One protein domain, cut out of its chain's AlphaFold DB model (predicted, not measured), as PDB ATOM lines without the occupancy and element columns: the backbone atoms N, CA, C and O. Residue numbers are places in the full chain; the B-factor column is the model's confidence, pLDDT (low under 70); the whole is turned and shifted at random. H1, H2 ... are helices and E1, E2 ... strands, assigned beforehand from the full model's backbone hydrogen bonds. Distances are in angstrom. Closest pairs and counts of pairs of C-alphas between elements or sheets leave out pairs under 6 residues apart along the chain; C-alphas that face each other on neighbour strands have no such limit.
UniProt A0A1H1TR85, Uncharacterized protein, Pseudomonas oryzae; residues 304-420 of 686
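This is residues 304 to 420 of the 686 residues of an uncharacterized protein of Pseudomonas oryzae (UniProt A0A1H1TR85). Two small lobes stand one after the other along the long axis, and H3 bridges them. The first lobe holds the short strand pair E1 and E2 with the helices H1 and H2; the second holds the strand pair E3 and E4 with H4, H5 and H6, and H6 with the end of the printed part reaches away from the first lobe. The printed part has 117 residues, with six named helices and four named strands in the order E1 H1 H2 E2 H3 E3 H4 H5 E4 H6. The class is mostly helix, and the two sheets, E1 - E2 and E3 - E4, are both antiparallel. The whole is compact, with a radius of gyration of the C-alphas of 15.6 A, yet its outline is only just elongated, at 54 by 27 by 20 A.

Strand E1, residues 312 to 314, is followed over a tight link by helix H1, residues 315 to 321. Helix H2, residues 326 to 334, touches H1 at a steep tilt of 66 degrees, opposite ways, and their closest C-alphas are those of Ala 319 and Lys 326, 5.1 A apart. Strand E2, residues 349 to 352, is the antiparallel neighbour of E1, at 146 degrees between their directions; N 313 and O 351 are 2.8 A apart and N 351 and O 313 are 2.9 A apart, both within hydrogen-bond range. Before it, residues 342 to 343 make a short antiparallel pairing with residues 349 to 350 of E2. Helix H3, residues 353 to 362, is close to H1 but not clearly touching; their closest C-alphas are those of Ala 318 and Val 356, 6.5 A apart. Strand E3, residues 363 to 365, follows H3 over a tight link, and helix H4, residues 366 to 372, follows E3. Helix H5, residues 377 to 386, touches H4 and stands about perpendicular to it at 85 degrees, with the C-alphas of Ala 370 and Lys 377 closest at 5.4 A. Strand E4, residues 404 to 406, is the antiparallel neighbour of E3, at 144 degrees; N 364 and O 405, 2.9 A apart, are within hydrogen-bond range. Helix H6, residues 407 to 418, touches H3 only at their ends and only just, with 3 pairs of C-alphas within 8 A, made by residues 407 to 408 of H6 alone; the closest are those of Lys 362 and Arg 407, 5.6 A apart. H2 and H5 are apart, and so are H1 and H4. In H1, H2, H3, H4 and H6 each O i to N i+4 pair is within hydrogen-bond range; in H5 it is 4 of 6.

E1 begins at C-alpha 312, at (-7.245, 5.667, 26.061). H2 is 12.4 A long from first to last C-alpha. H3 is 14.2 A long and runs from C-alpha 353 at (-3.047, 7.149, 23.944) to C-alpha 362 at (10.759, 10.514, 24.147). H5 is 14.8 A long, and H6, the longest helix by residues, is 16.4 A long and ends at C-alpha 418, at (28.263, 6.327, 12.286).

The two C-alphas farthest apart are those of Glu 305 and Pro 420, 54.3 A. The printed part has no cut. The links H2 to E2, with 14 residues, and H5 to E4, with 17 residues, are long. The mean pLDDT of the printed part is 90.4, and residues 395 to 399 and residue 420 are under 70.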
ATOM      1  N   ILE A 304     -13.090   5.437  33.099       95.56
ATOM      2  CA  ILE A 304     -13.175   5.970  31.742       95.56
ATOM      3  C   ILE A 304     -14.515   5.534  31.147       95.56
ATOM      4  O   ILE A 304     -14.803   4.337  31.077       95.56
ATOM      5  N   GLU A 305     -15.342   6.504  30.763       91.75
ATOM      6  CA  GLU A 305     -16.620   6.252  30.100       91.75
ATOM      7  C   GLU A 305     -16.408   5.640  28.712       91.75
ATOM      8  O   GLU A 305     -15.387   5.863  28.060       91.75
ATOM      9  N   ALA A 306     -17.397   4.885  28.227       89.06
ATOM     10  CA  ALA A 306     -17.325   4.250  26.910       89.06
ATOM     11  C   ALA A 306     -17.134   5.268  25.767       89.06
ATOM     12  O   ALA A 306     -16.487   4.949  24.776       89.06
ATOM     13  N   SER A 307     -17.649   6.491  25.929       91.75
ATOM     14  CA  SER A 307     -17.487   7.616  24.998       91.75
ATOM     15  C   SER A 307     -16.037   8.102  24.894       91.75
ATOM     16  O   SER A 307     -15.587   8.429  23.802       91.75
ATOM     17  N   ALA A 308     -15.297   8.104  26.005       91.31
ATOM     18  CA  ALA A 308     -13.894   8.515  26.071       91.31
ATOM     19  C   ALA A 308     -12.917   7.352  25.832       91.31
ATOM     20  O   ALA A 308     -11.706   7.555  25.774       91.31
ATOM     21  N   ALA A 309     -13.411   6.117  25.699       90.31
ATOM     22  CA  ALA A 309     -12.569   4.930  25.584       90.31
ATOM     23  C   ALA A 309     -11.662   4.937  24.340       90.31
ATOM     24  O   ALA A 309     -10.638   4.259  24.356       90.31
ATOM     25  N   SER A 310     -11.997   5.700  23.290       94.81
ATOM     26  CA  SER A 310     -11.158   5.859  22.092       94.81
ATOM     27  C   SER A 310      -9.832   6.571  22.367       94.81
ATOM     28  O   SER A 310      -8.833   6.281  21.709       94.81
ATOM     29  N   ASP A 311      -9.803   7.463  23.357       97.19
ATOM     30  CA  ASP A 311      -8.640   8.308  23.658       97.19
ATOM     31  C   ASP A 311      -7.661   7.628  24.620       97.19
ATOM     32  O   ASP A 311      -6.572   8.138  24.894       97.19
ATOM     33  N   TYR A 312      -8.027   6.447  25.119       97.69
ATOM     34  CA  TYR A 312      -7.245   5.667  26.061       97.69
ATOM     35  C   TYR A 312      -6.905   4.298  25.484       97.69
ATOM     36  O   TYR A 312      -7.689   3.645  24.803       97.69
ATOM     37  N   THR A 313      -5.737   3.797  25.854       97.56
ATOM     38  CA  THR A 313      -5.288   2.453  25.527       97.56
ATOM     39  C   THR A 313      -5.143   1.619  26.795       97.56
ATOM     40  O   THR A 313      -4.634   2.075  27.823       97.56
ATOM     41  N   SER A 314      -5.556   0.352  26.730       97.44
ATOM     42  CA  SER A 314      -5.341  -0.582  27.837       97.44
ATOM     43  C   SER A 314      -3.843  -0.776  28.100       97.44
ATOM     44  O   SER A 314      -3.014  -0.708  27.186       97.44
ATOM     45  N   ALA A 315      -3.465  -1.134  29.330       96.56
ATOM     46  CA  ALA A 315      -2.075  -1.469  29.652       96.56
ATOM     47  C   ALA A 315      -1.500  -2.610  28.792       96.56
ATOM     48  O   ALA A 315      -0.285  -2.687  28.615       96.56
ATOM     49  N   ARG A 316      -2.342  -3.518  28.277       97.00
ATOM     50  CA  ARG A 316      -1.906  -4.579  27.356       97.00
ATOM     51  C   ARG A 316      -1.606  -3.997  25.976       97.00
ATOM     52  O   ARG A 316      -0.546  -4.283  25.434       97.00
ATOM     53  N   THR A 317      -2.501  -3.175  25.443       97.19
ATOM     54  CA  THR A 317      -2.322  -2.531  24.138       97.19
ATOM     55  C   THR A 317      -1.139  -1.557  24.166       97.19
ATOM     56  O   THR A 317      -0.296  -1.612  23.278       97.19
ATOM     57  N   ALA A 318      -0.974  -0.785  25.246       97.50
ATOM     58  CA  ALA A 318       0.199   0.064  25.471       97.50
ATOM     59  C   ALA A 318       1.503  -0.750  25.549       97.50
ATOM     60  O   ALA A 318       2.522  -0.353  24.992       97.50
ATOM     61  N   ALA A 319       1.479  -1.914  26.212       96.44
ATOM     62  CA  ALA A 319       2.630  -2.815  26.274       96.44
ATOM     63  C   ALA A 319       3.025  -3.334  24.884       96.44
ATOM     64  O   ALA A 319       4.211  -3.337  24.554       96.44
ATOM     65  N   CYS A 320       2.040  -3.725  24.068       95.69
ATOM     66  CA  CYS A 320       2.259  -4.125  22.679       95.69
ATOM     67  C   CYS A 320       2.814  -2.966  21.841       95.69
ATOM     68  O   CYS A 320       3.810  -3.158  21.152       95.69
ATOM     69  N   HIS A 321       2.229  -1.769  21.956       95.38
ATOM     70  CA  HIS A 321       2.673  -0.568  21.244       95.38
ATOM     71  C   HIS A 321       4.132  -0.209  21.578       95.38
ATOM     72  O   HIS A 321       4.928   0.081  20.692       95.38
ATOM     73  N   LEU A 322       4.514  -0.302  22.855       94.62
ATOM     74  CA  LEU A 322       5.872  -0.008  23.323       94.62
ATOM     75  C   LEU A 322       6.854  -1.191  23.198       94.62
ATOM     76  O   LEU A 322       8.026  -1.045  23.545       94.62
ATOM     77  N   GLY A 323       6.401  -2.372  22.763       92.94
ATOM     78  CA  GLY A 323       7.239  -3.573  22.660       92.94
ATOM     79  C   GLY A 323       7.807  -4.069  24.000       92.94
ATOM     80  O   GLY A 323       8.914  -4.612  24.053       92.94
ATOM     81  N   ILE A 324       7.082  -3.870  25.105       94.38
ATOM     82  CA  ILE A 324       7.503  -4.239  26.468       94.38
ATOM     83  C   ILE A 324       6.462  -5.118  27.166       94.38
ATOM     84  O   ILE A 324       5.351  -5.313  26.690       94.38
ATOM     85  N   HIS A 325       6.813  -5.689  28.319       94.75
ATOM     86  CA  HIS A 325       5.884  -6.526  29.077       94.75
ATOM     87  C   HIS A 325       4.862  -5.680  29.860       94.75
ATOM     88  O   HIS A 325       5.224  -4.667  30.459       94.75
ATOM     89  N   LYS A 326       3.603  -6.138  29.957       95.12
ATOM     90  CA  LYS A 326       2.512  -5.446  30.684       95.12
ATOM     91  C   LYS A 326       2.880  -5.074  32.126       95.12
ATOM     92  O   LYS A 326       2.462  -4.032  32.620       95.12
ATOM     93  N   THR A 327       3.677  -5.893  32.815       92.88
ATOM     94  CA  THR A 327       4.108  -5.586  34.194       92.88
ATOM     95  C   THR A 327       4.941  -4.310  34.283       92.88
ATOM     96  O   THR A 327       4.851  -3.625  35.297       92.88
ATOM     97  N   ILE A 328       5.703  -3.986  33.231       92.56
ATOM     98  CA  ILE A 328       6.515  -2.768  33.144       92.56
ATOM     99  C   ILE A 328       5.604  -1.555  32.961       92.56
ATOM    100  O   ILE A 328       5.794  -0.562  33.646       92.56
ATOM    101  N   ILE A 329       4.555  -1.647  32.135       95.00
ATOM    102  CA  ILE A 329       3.537  -0.587  32.028       95.00
ATOM    103  C   ILE A 329       2.908  -0.306  33.391       95.00
ATOM    104  O   ILE A 329       2.874   0.836  33.839       95.00
ATOM    105  N   CYS A 330       2.481  -1.355  34.097       92.50
ATOM    106  CA  CYS A 330       1.935  -1.207  35.442       92.50
ATOM    107  C   CYS A 330       2.945  -0.567  36.408       92.50
ATOM    108  O   CYS A 330       2.553   0.151  37.317       92.50
ATOM    109  N   GLU A 331       4.238  -0.845  36.254       88.94
ATOM    110  CA  GLU A 331       5.301  -0.221  37.041       88.94
ATOM    111  C   GLU A 331       5.510   1.258  36.679       88.94
ATOM    112  O   GLU A 331       5.675   2.075  37.578       88.94
ATOM    113  N   LEU A 332       5.431   1.630  35.400       91.38
ATOM    114  CA  LEU A 332       5.500   3.023  34.945       91.38
ATOM    115  C   LEU A 332       4.310   3.846  35.457       91.38
ATOM    116  O   LEU A 332       4.511   4.939  35.982       91.38
ATOM    117  N   VAL A 333       3.095   3.288  35.407       92.25
ATOM    118  CA  VAL A 333       1.900   3.883  36.034       92.25
ATOM    119  C   VAL A 333       2.109   4.033  37.545       92.25
ATOM    120  O   VAL A 333       1.874   5.099  38.107       92.25
ATOM    121  N   ARG A 334       2.633   2.994  38.215       86.56
ATOM    122  CA  ARG A 334       2.913   3.042  39.662       86.56
ATOM    123  C   ARG A 334       3.961   4.081  40.051       86.56
ATOM    124  O   ARG A 334       3.924   4.610  41.155       86.56
ATOM    125  N   ASN A 335       4.897   4.370  39.162       82.50
ATOM    126  CA  ASN A 335       5.918   5.382  39.387       82.50
ATOM    127  C   ASN A 335       5.479   6.782  38.915       82.50
ATOM    128  O   ASN A 335       6.310   7.684  38.898       82.50
ATOM    129  N   ASN A 336       4.195   6.973  38.568       88.31
ATOM    130  CA  ASN A 336       3.627   8.217  38.027       88.31
ATOM    131  C   ASN A 336       4.394   8.748  36.803       88.31
ATOM    132  O   ASN A 336       4.560   9.954  36.648       88.31
ATOM    133  N   ILE A 337       4.904   7.844  35.964       89.69
ATOM    134  CA  ILE A 337       5.543   8.209  34.692       89.69
ATOM    135  C   ILE A 337       4.487   8.475  33.614       89.69
ATOM    136  O   ILE A 337       4.696   9.316  32.745       89.69
ATOM    137  N   PHE A 338       3.358   7.768  33.694       93.19
ATOM    138  CA  PHE A 338       2.130   8.109  32.983       93.19
ATOM    139  C   PHE A 338       1.211   8.880  33.938       93.19
ATOM    140  O   PHE A 338       1.007   8.452  35.078       93.19
ATOM    141  N   HIS A 339       0.684  10.007  33.473       92.94
ATOM    142  CA  HIS A 339      -0.283  10.858  34.164       92.94
ATOM    143  C   HIS A 339      -1.700  10.582  33.635       92.94
ATOM    144  O   HIS A 339      -1.853   9.928  32.607       92.94
ATOM    145  N   ASP A 340      -2.725  11.054  34.348       94.19
ATOM    146  CA  ASP A 340      -4.135  10.975  33.919       94.19
ATOM    147  C   ASP A 340      -4.610   9.555  33.562       94.19
ATOM    148  O   ASP A 340      -5.435   9.338  32.682       94.19
ATOM    149  N   VAL A 341      -4.058   8.553  34.249       95.88
ATOM    150  CA  VAL A 341      -4.410   7.142  34.052       95.88
ATOM    151  C   VAL A 341      -5.750   6.854  34.726       95.88
ATOM    152  O   VAL A 341      -5.923   7.146  35.911       95.88
ATOM    153  N   GLY A 342      -6.672   6.232  33.995       95.38
ATOM    154  CA  GLY A 342      -7.983   5.820  34.491       95.38
ATOM    155  C   GLY A 342      -8.116   4.313  34.724       95.38
ATOM    156  O   GLY A 342      -7.216   3.517  34.421       95.38
ATOM    157  N   ALA A 343      -9.272   3.914  35.251       95.25
ATOM    158  CA  ALA A 343      -9.657   2.520  35.451       95.25
ATOM    159  C   ALA A 343     -10.659   2.068  34.375       95.25
ATOM    160  O   ALA A 343     -11.711   2.679  34.193       95.25
ATOM    161  N   GLY A 344     -10.337   0.979  33.675       93.00
ATOM    162  CA  GLY A 344     -11.228   0.330  32.709       93.00
ATOM    163  C   GLY A 344     -12.237  -0.631  33.363       93.00
ATOM    164  O   GLY A 344     -12.157  -0.885  34.569       93.00
ATOM    165  N   PRO A 345     -13.145  -1.247  32.576       86.50
ATOM    166  CA  PRO A 345     -14.258  -2.069  33.080       86.50
ATOM    167  C   PRO A 345     -13.837  -3.258  33.960       86.50
ATOM    168  O   PRO A 345     -14.526  -3.609  34.912       86.50
ATOM    169  N   ALA A 346     -12.673  -3.852  33.683       88.69
ATOM    170  CA  ALA A 346     -12.110  -4.971  34.449       88.69
ATOM    171  C   ALA A 346     -11.074  -4.528  35.507       88.69
ATOM    172  O   ALA A 346     -10.250  -5.325  35.969       88.69
ATOM    173  N   GLY A 347     -11.038  -3.233  35.842       87.62
ATOM    174  CA  GLY A 347      -9.980  -2.652  36.664       87.62
ATOM    175  C   GLY A 347      -8.606  -2.764  36.000       87.62
ATOM    176  O   GLY A 347      -7.596  -2.966  36.678       87.62
ATOM    177  N   GLU A 348      -8.535  -2.717  34.675       93.31
ATOM    178  CA  GLU A 348      -7.262  -2.538  33.984       93.31
ATOM    179  C   GLU A 348      -6.891  -1.056  33.906       93.31
ATOM    180  O   GLU A 348      -7.769  -0.199  33.935       93.31
ATOM    181  N   TYR A 349      -5.594  -0.750  33.841       95.38
ATOM    182  CA  TYR A 349      -5.159   0.631  33.642       95.38
ATOM    183  C   TYR A 349      -5.456   1.055  32.207       95.38
ATOM    184  O   TYR A 349      -5.018   0.380  31.268       95.38
ATOM    185  N   MET A 350      -6.159   2.173  32.080       97.38
ATOM    186  CA  MET A 350      -6.425   2.878  30.833       97.38
ATOM    187  C   MET A 350      -5.503   4.090  30.798       97.38
ATOM    188  O   MET A 350      -5.585   4.959  31.662       97.38
ATOM    189  N   ILE A 351      -4.577   4.117  29.848       97.88
ATOM    190  CA  ILE A 351      -3.549   5.155  29.734       97.88
ATOM    191  C   ILE A 351      -3.910   6.017  28.527       97.88
ATOM    192  O   ILE A 351      -4.165   5.425  27.479       97.88
ATOM    193  N   PRO A 352      -3.921   7.356  28.628       98.12
ATOM    194  CA  PRO A 352      -4.151   8.211  27.469       98.12
ATOM    195  C   PRO A 352      -3.223   7.829  26.308       98.12
ATOM    196  O   PRO A 352      -2.008   7.677  26.493       98.12
ATOM    197  N   THR A 353      -3.789   7.618  25.122       97.88
ATOM    198  CA  THR A 353      -3.047   7.149  23.944       97.88
ATOM    199  C   THR A 353      -1.947   8.143  23.564       97.88
ATOM    200  O   THR A 353      -0.816   7.741  23.288       97.88
ATOM    201  N   ASP A 354      -2.220   9.446  23.697       97.75
ATOM    202  CA  ASP A 354      -1.250  10.516  23.453       97.75
ATOM    203  C   ASP A 354      -0.034  10.440  24.395       97.75
ATOM    204  O   ASP A 354       1.087  10.762  23.994       97.75
ATOM    205  N   GLN A 355      -0.218   9.993  25.641       97.31
ATOM    206  CA  GLN A 355       0.879   9.803  26.585       97.31
ATOM    207  C   GLN A 355       1.728   8.585  26.256       97.31
ATOM    208  O   GLN A 355       2.948   8.641  26.422       97.31
ATOM    209  N   VAL A 356       1.117   7.501  25.773       97.62
ATOM    210  CA  VAL A 356       1.866   6.340  25.277       97.62
ATOM    211  C   VAL A 356       2.721   6.749  24.076       97.62
ATOM    212  O   VAL A 356       3.918   6.454  24.067       97.62
ATOM    213  N   ASP A 357       2.165   7.531  23.151       97.31
ATOM    214  CA  ASP A 357       2.892   8.064  21.995       97.31
ATOM    215  C   ASP A 357       4.005   9.038  22.405       97.31
ATOM    216  O   ASP A 357       5.137   8.938  21.928       97.31
ATOM    217  N   LYS A 358       3.726   9.981  23.319       97.19
ATOM    218  CA  LYS A 358       4.733  10.907  23.873       97.19
ATOM    219  C   LYS A 358       5.861  10.139  24.558       97.19
ATOM    220  O   LYS A 358       7.033  10.472  24.371       97.19
ATOM    221  N   PHE A 359       5.526   9.102  25.325       96.31
ATOM    222  CA  PHE A 359       6.502   8.249  25.994       96.31
ATOM    223  C   PHE A 359       7.357   7.488  24.979       96.31
ATOM    224  O   PHE A 359       8.579   7.498  25.108       96.31
ATOM    225  N   TRP A 360       6.752   6.895  23.947       96.56
ATOM    226  CA  TRP A 360       7.468   6.201  22.873       96.56
ATOM    227  C   TRP A 360       8.402   7.133  22.088       96.56
ATOM    228  O   TRP A 360       9.555   6.789  21.819       96.56
ATOM    229  N   LYS A 361       7.935   8.346  21.765       97.25
ATOM    230  CA  LYS A 361       8.734   9.373  21.076       97.25
ATOM    231  C   LYS A 361       9.920   9.833  21.924       97.25
ATOM    232  O   LYS A 361      11.005  10.054  21.391       97.25
ATOM    233  N   LYS A 362       9.733   9.981  23.239       97.31
ATOM    234  CA  LYS A 362      10.759  10.514  24.147       97.31
ATOM    235  C   LYS A 362      11.753   9.457  24.628       97.31
ATOM    236  O   LYS A 362      12.942   9.751  24.765       97.31
ATOM    237  N   TYR A 363      11.286   8.244  24.899       96.62
ATOM    238  CA  TYR A 363      12.071   7.197  25.539       96.62
ATOM    239  C   TYR A 363      12.208   5.961  24.658       96.62
ATOM    240  O   TYR A 363      11.425   5.706  23.749       96.62
ATOM    241  N   ILE A 364      13.230   5.168  24.950       96.50
ATOM    242  CA  ILE A 364      13.497   3.914  24.260       96.50
ATOM    243  C   ILE A 364      13.825   2.822  25.275       96.50
ATOM    244  O   ILE A 364      14.563   3.037  26.245       96.50
ATOM    245  N   SER A 365      13.212   1.652  25.093       95.31
ATOM    246  CA  SER A 365      13.390   0.518  26.000       95.31
ATOM    247  C   SER A 365      14.748  -0.150  25.784       95.31
ATOM    248  O   SER A 365      15.248  -0.202  24.665       95.31
ATOM    249  N   LEU A 366      15.316  -0.774  26.823       94.38
ATOM    250  CA  LEU A 366      16.555  -1.555  26.685       94.38
ATOM    251  C   LEU A 366      16.471  -2.639  25.592       94.38
ATOM    252  O   LEU A 366      17.485  -2.973  24.987       94.38
ATOM    253  N   THR A 367      15.284  -3.206  25.348       93.75
ATOM    254  CA  THR A 367      15.079  -4.221  24.302       93.75
ATOM    255  C   THR A 367      15.213  -3.617  22.908       93.75
ATOM    256  O   THR A 367      15.932  -4.171  22.082       93.75
ATOM    257  N   GLU A 368      14.558  -2.483  22.667       95.25
ATOM    258  CA  GLU A 368      14.616  -1.764  21.392       95.25
ATOM    259  C   GLU A 368      16.020  -1.199  21.154       95.25
ATOM    260  O   GLU A 368      16.605  -1.420  20.097       95.25
ATOM    261  N   THR A 369      16.630  -0.589  22.173       95.69
ATOM    262  CA  THR A 369      18.013  -0.109  22.097       95.69
ATOM    263  C   THR A 369      18.993  -1.241  21.790       95.69
ATOM    264  O   THR A 369      19.903  -1.065  20.987       95.69
ATOM    265  N   ALA A 370      18.813  -2.422  22.391       94.81
ATOM    266  CA  ALA A 370      19.652  -3.583  22.103       94.81
ATOM    267  C   ALA A 370      19.519  -4.045  20.644       94.81
ATOM    268  O   ALA A 370      20.526  -4.396  20.030       94.81
ATOM    269  N   ALA A 371      18.308  -3.997  20.079       94.25
ATOM    270  CA  ALA A 371      18.065  -4.310  18.674       94.25
ATOM    271  C   ALA A 371      18.719  -3.281  17.736       94.25
ATOM    272  O   ALA A 371      19.429  -3.679  16.815       94.25
ATOM    273  N   LEU A 372      18.571  -1.977  18.013       94.38
ATOM    274  CA  LEU A 372      19.216  -0.906  17.237       94.38
ATOM    275  C   LEU A 372      20.744  -1.013  17.244       94.38
ATOM    276  O   LEU A 372      21.395  -0.739  16.241       94.38
ATOM    277  N   LEU A 373      21.315  -1.424  18.377       90.94
ATOM    278  CA  LEU A 373      22.756  -1.598  18.543       90.94
ATOM    279  C   LEU A 373      23.274  -2.959  18.079       90.94
ATOM    280  O   LEU A 373      24.483  -3.163  18.082       90.94
ATOM    281  N   GLN A 374      22.388  -3.890  17.713       91.75
ATOM    282  CA  GLN A 374      22.729  -5.282  17.402       91.75
ATOM    283  C   GLN A 374      23.516  -5.969  18.536       91.75
ATOM    284  O   GLN A 374      24.428  -6.765  18.317       91.75
ATOM    285  N   HIS A 375      23.166  -5.653  19.784       88.50
ATOM    286  CA  HIS A 375      23.795  -6.189  20.989       88.50
ATOM    287  C   HIS A 375      22.819  -7.059  21.786       88.50
ATOM    288  O   HIS A 375      21.600  -6.971  21.663       88.50
ATOM    289  N   SER A 376      23.346  -7.874  22.704       89.19
ATOM    290  CA  SER A 376      22.497  -8.523  23.707       89.19
ATOM    291  C   SER A 376      21.969  -7.502  24.727       89.19
ATOM    292  O   SER A 376      22.647  -6.521  25.054       89.19
ATOM    293  N   LYS A 377      20.782  -7.750  25.302       86.81
ATOM    294  CA  LYS A 377      20.175  -6.873  26.329       86.81
ATOM    295  C   LYS A 377      21.107  -6.637  27.525       86.81
ATOM    296  O   LYS A 377      21.249  -5.508  27.986       86.81
ATOM    297  N   PHE A 378      21.789  -7.691  27.985       80.44
ATOM    298  CA  PHE A 378      22.736  -7.619  29.105       80.44
ATOM    299  C   PHE A 378      23.965  -6.757  28.787       80.44
ATOM    300  O   PHE A 378      24.431  -6.012  29.646       80.44
ATOM    301  N   SER A 379      24.483  -6.833  27.555       82.50
ATOM    302  CA  SER A 379      25.638  -6.027  27.143       82.50
ATOM    303  C   SER A 379      25.254  -4.568  26.929       82.50
ATOM    304  O   SER A 379      25.992  -3.675  27.332       82.50
ATOM    305  N   THR A 380      24.077  -4.322  26.353       91.44
ATOM    306  CA  THR A 380      23.616  -2.985  25.953       91.44
ATOM    307  C   THR A 380      23.655  -1.986  27.103       91.44
ATOM    308  O   THR A 380      24.256  -0.928  26.964       91.44
ATOM    309  N   SER A 381      23.115  -2.346  28.270       89.19
ATOM    310  CA  SER A 381      23.132  -1.445  29.428       89.19
ATOM    311  C   SER A 381      24.547  -1.117  29.907       89.19
ATOM    312  O   SER A 381      24.768  -0.020  30.409       89.19
ATOM    313  N   SER A 382      25.491  -2.056  29.779       81.94
ATOM    314  CA  SER A 382      26.886  -1.832  30.174       81.94
ATOM    315  C   SER A 382      27.612  -0.950  29.162       81.94
ATOM    316  O   SER A 382      28.363  -0.072  29.561       81.94
ATOM    317  N   VAL A 383      27.377  -1.177  27.865       84.00
ATOM    318  CA  VAL A 383      27.963  -0.384  26.772       84.00
ATOM    319  C   VAL A 383      27.511   1.067  26.871       84.00
ATOM    320  O   VAL A 383      28.342   1.959  26.949       84.00
ATOM    321  N   LEU A 384      26.202   1.293  26.990       90.50
ATOM    322  CA  LEU A 384      25.650   2.638  27.131       90.50
ATOM    323  C   LEU A 384      26.215   3.359  28.357       90.50
ATOM    324  O   LEU A 384      26.600   4.516  28.255       90.50
ATOM    325  N   LEU A 385      26.339   2.665  29.491       83.50
ATOM    326  CA  LEU A 385      26.906   3.253  30.701       83.50
ATOM    327  C   LEU A 385      28.392   3.617  30.547       83.50
ATOM    328  O   LEU A 385      28.811   4.643  31.081       83.50
ATOM    329  N   LEU A 386      29.176   2.796  29.837       76.81
ATOM    330  CA  LEU A 386      30.583   3.087  29.530       76.81
ATOM    331  C   LEU A 386      30.716   4.340  28.662       76.81
ATOM    332  O   LEU A 386      31.590   5.163  28.911       76.81
ATOM    333  N   ASP A 387      29.790   4.527  27.725       81.56
ATOM    334  CA  ASP A 387      29.721   5.706  26.861       81.56
ATOM    335  C   ASP A 387      28.916   6.863  27.493       81.56
ATOM    336  O   ASP A 387      28.430   7.758  26.798       81.56
ATOM    337  N   ASN A 388      28.785   6.854  28.827       83.25
ATOM    338  CA  ASN A 388      28.109   7.858  29.656       83.25
ATOM    339  C   ASN A 388      26.621   8.101  29.342       83.25
ATOM    340  O   ASN A 388      26.041   9.079  29.811       83.25
ATOM    341  N   VAL A 389      25.966   7.189  28.629       91.38
ATOM    342  CA  VAL A 389      24.518   7.208  28.414       91.38
ATOM    343  C   VAL A 389      23.827   6.528  29.595       91.38
ATOM    344  O   VAL A 389      23.840   5.302  29.752       91.38
ATOM    345  N   ARG A 390      23.227   7.339  30.469       88.31
ATOM    346  CA  ARG A 390      22.578   6.857  31.692       88.31
ATOM    347  C   ARG A 390      21.110   6.502  31.442       88.31
ATOM    348  O   ARG A 390      20.422   7.213  30.714       88.31
ATOM    349  N   PRO A 391      20.601   5.422  32.054       92.06
ATOM    350  CA  PRO A 391      19.177   5.136  32.017       92.06
ATOM    351  C   PRO A 391      18.414   6.126  32.904       92.06
ATOM    352  O   PRO A 391      18.873   6.475  33.992       92.06
ATOM    353  N   ILE A 392      17.226   6.534  32.466       86.56
ATOM    354  CA  ILE A 392      16.306   7.359  33.261       86.56
ATOM    355  C   ILE A 392      15.664   6.502  34.342       86.56
ATOM    356  O   ILE A 392      15.707   6.819  35.528       86.56
ATOM    357  N   THR A 393      15.112   5.359  33.948       81.56
ATOM    358  CA  THR A 393      14.517   4.398  34.877       81.56
ATOM    359  C   THR A 393      15.312   3.104  34.879       81.56
ATOM    360  O   THR A 393      15.977   2.785  33.901       81.56
ATOM    361  N   GLY A 394      15.241   2.343  35.967       77.56
ATOM    362  CA  GLY A 394      15.882   1.036  36.083       77.56
ATOM    363  C   GLY A 394      16.028   0.583  37.532       77.56
ATOM    364  O   GLY A 394      15.639   1.327  38.444       77.56
ATOM    365  N   PRO A 395      16.618  -0.604  37.765       68.00
ATOM    366  CA  PRO A 395      16.777  -1.162  39.105       68.00
ATOM    367  C   PRO A 395      17.585  -0.243  40.022       68.00
ATOM    368  O   PRO A 395      17.363  -0.219  41.225       68.00
ATOM    369  N   ILE A 396      18.503   0.528  39.434       56.41
ATOM    370  CA  ILE A 396      19.428   1.409  40.148       56.41
ATOM    371  C   ILE A 396      18.794   2.776  40.452       56.41
ATOM    372  O   ILE A 396      19.037   3.322  41.523       56.41
ATOM    373  N   THR A 397      17.980   3.337  39.550       64.31
ATOM    374  CA  THR A 397      17.432   4.696  39.724       64.31
ATOM    375  C   THR A 397      16.101   4.707  40.472       64.31
ATOM    376  O   THR A 397      15.901   5.526  41.367       64.31
ATOM    377  N   HIS A 398      15.197   3.775  40.154       61.25
ATOM    378  CA  HIS A 398      13.811   3.802  40.640       61.25
ATOM    379  C   HIS A 398      13.285   2.433  41.091       61.25
ATOM    380  O   HIS A 398      12.075   2.248  41.181       61.25
ATOM    381  N   ASN A 399      14.166   1.460  41.358       61.47
ATOM    382  CA  ASN A 399      13.789   0.050  41.551       61.47
ATOM    383  C   ASN A 399      12.985  -0.538  40.371       61.47
ATOM    384  O   ASN A 399      12.321  -1.559  40.530       61.47
ATOM    385  N   GLY A 400      13.076   0.093  39.197       71.50
ATOM    386  CA  GLY A 400      12.408  -0.327  37.973       71.50
ATOM    387  C   GLY A 400      12.891  -1.701  37.518       71.50
ATOM    388  O   GLY A 400      14.093  -1.949  37.527       71.50
ATOM    389  N   SER A 401      12.020  -2.584  37.042       79.44
ATOM    390  CA  SER A 401      12.453  -3.882  36.496       79.44
ATOM    391  C   SER A 401      13.221  -3.778  35.166       79.44
ATOM    392  O   SER A 401      13.913  -4.718  34.776       79.44
ATOM    393  N   THR A 402      13.115  -2.652  34.453       87.44
ATOM    394  CA  THR A 402      13.715  -2.439  33.124       87.44
ATOM    395  C   THR A 402      14.315  -1.043  32.977       87.44
ATOM    396  O   THR A 402      13.792  -0.067  33.516       87.44
ATOM    397  N   HIS A 403      15.412  -0.963  32.216       92.31
ATOM    398  CA  HIS A 403      16.046   0.297  31.850       92.31
ATOM    399  C   HIS A 403      15.342   0.980  30.670       92.31
ATOM    400  O   HIS A 403      15.098   0.336  29.645       92.31
ATOM    401  N   PHE A 404      15.082   2.279  30.805       94.38
ATOM    402  CA  PHE A 404      14.672   3.159  29.707       94.38
ATOM    403  C   PHE A 404      15.683   4.290  29.551       94.38
ATOM    404  O   PHE A 404      16.219   4.786  30.541       94.38
ATOM    405  N   TYR A 405      15.927   4.696  28.311       95.88
ATOM    406  CA  TYR A 405      16.866   5.757  27.948       95.88
ATOM    407  C   TYR A 405      16.128   6.867  27.206       95.88
ATOM    408  O   TYR A 405      15.055   6.623  26.649       95.88
ATOM    409  N   LEU A 406      16.698   8.071  27.159       96.38
ATOM    410  CA  LEU A 406      16.226   9.087  26.220       96.38
ATOM    411  C   LEU A 406      16.510   8.621  24.798       96.38
ATOM    412  O   LEU A 406      17.629   8.218  24.476       96.38
ATOM    413  N   ARG A 407      15.498   8.699  23.935       97.44
ATOM    414  CA  ARG A 407      15.648   8.350  22.522       97.44
ATOM    415  C   ARG A 407      16.668   9.276  21.845       97.44
ATOM    416  O   ARG A 407      17.493   8.790  21.079       97.44
ATOM    417  N   SER A 408      16.692  10.561  22.213       96.94
ATOM    418  CA  SER A 408      17.692  11.542  21.758       96.94
ATOM    419  C   SER A 408      19.128  11.136  22.091       96.94
ATOM    420  O   SER A 408      20.011  11.260  21.245       96.94
ATOM    421  N   ASP A 409      19.367  10.605  23.292       95.81
ATOM    422  CA  ASP A 409      20.708  10.208  23.734       95.81
ATOM    423  C   ASP A 409      21.191   8.977  22.969       95.81
ATOM    424  O   ASP A 409      22.361   8.893  22.595       95.81
ATOM    425  N   ILE A 410      20.282   8.034  22.694       97.06
ATOM    426  CA  ILE A 410      20.575   6.854  21.875       97.06
ATOM    427  C   ILE A 410      20.822   7.238  20.415       97.06
ATOM    428  O   ILE A 410      21.762   6.719  19.819       97.06
ATOM    429  N   ILE A 411      20.042   8.158  19.845       95.44
ATOM    430  CA  ILE A 411      20.272   8.665  18.484       95.44
ATOM    431  C   ILE A 411      21.630   9.370  18.407       95.44
ATOM    432  O   ILE A 411      22.448   9.004  17.570       95.44
ATOM    433  N   SER A 412      21.923  10.274  19.345       93.12
ATOM    434  CA  SER A 412      23.220  10.961  19.427       93.12
ATOM    435  C   SER A 412      24.377   9.966  19.555       93.12
ATOM    436  O   SER A 412      25.433  10.120  18.945       93.12
ATOM    437  N   TYR A 413      24.184   8.905  20.342       93.44
ATOM    438  CA  TYR A 413      25.145   7.818  20.463       93.44
ATOM    439  C   TYR A 413      25.347   7.067  19.133       93.44
ATOM    440  O   TYR A 413      26.488   6.805  18.748       93.44
ATOM    441  N   LEU A 414      24.267   6.749  18.413       92.75
ATOM    442  CA  LEU A 414      24.316   6.084  17.108       92.75
ATOM    443  C   LEU A 414      24.980   6.960  16.037       92.75
ATOM    444  O   LEU A 414      25.749   6.450  15.230       92.75
ATOM    445  N   GLU A 415      24.723   8.265  16.034       91.88
ATOM    446  CA  GLU A 415      25.345   9.219  15.111       91.88
ATOM    447  C   GLU A 415      26.850   9.334  15.354       91.88
ATOM    448  O   GLU A 415      27.630   9.210  14.410       91.88
ATOM    449  N   ARG A 416      27.274   9.439  16.623       87.31
ATOM    450  CA  ARG A 416      28.700   9.378  16.992       87.31
ATOM    451  C   ARG A 416      29.369   8.080  16.533       87.31
ATOM    452  O   ARG A 416      30.544   8.098  16.192       87.31
ATOM    453  N   LYS A 417      28.624   6.971  16.507       85.25
ATOM    454  CA  LYS A 417      29.068   5.656  16.010       85.25
ATOM    455  C   LYS A 417      29.116   5.543  14.485       85.25
ATOM    456  O   LYS A 417      29.853   4.703  13.982       85.25
ATOM    457  N   LYS A 418      28.302   6.318  13.759       84.75
ATOM    458  CA  LYS A 418      28.263   6.327  12.286       84.75
ATOM    459  C   LYS A 418      29.382   7.155  11.673       84.75
ATOM    460  O   LYS A 418      29.734   6.906  10.524       84.75
ATOM    461  N   GLN A 419      29.905   8.143  12.400       78.31
ATOM    462  CA  GLN A 419      31.069   8.886  11.931       78.31
ATOM    463  C   GLN A 419      32.209   7.885  11.705       78.31
ATOM    464  O   GLN A 419      32.538   7.158  12.645       78.31
ATOM    465  N   PRO A 420      32.762   7.789  10.476       68.25
ATOM    466  CA  PRO A 420      33.847   6.867  10.190       68.25
ATOM    467  C   PRO A 420      34.955   7.180  11.180       68.25
ATOM    468  O   PRO A 420      35.454   8.306  11.227       68.25
TER     469      PRO A 420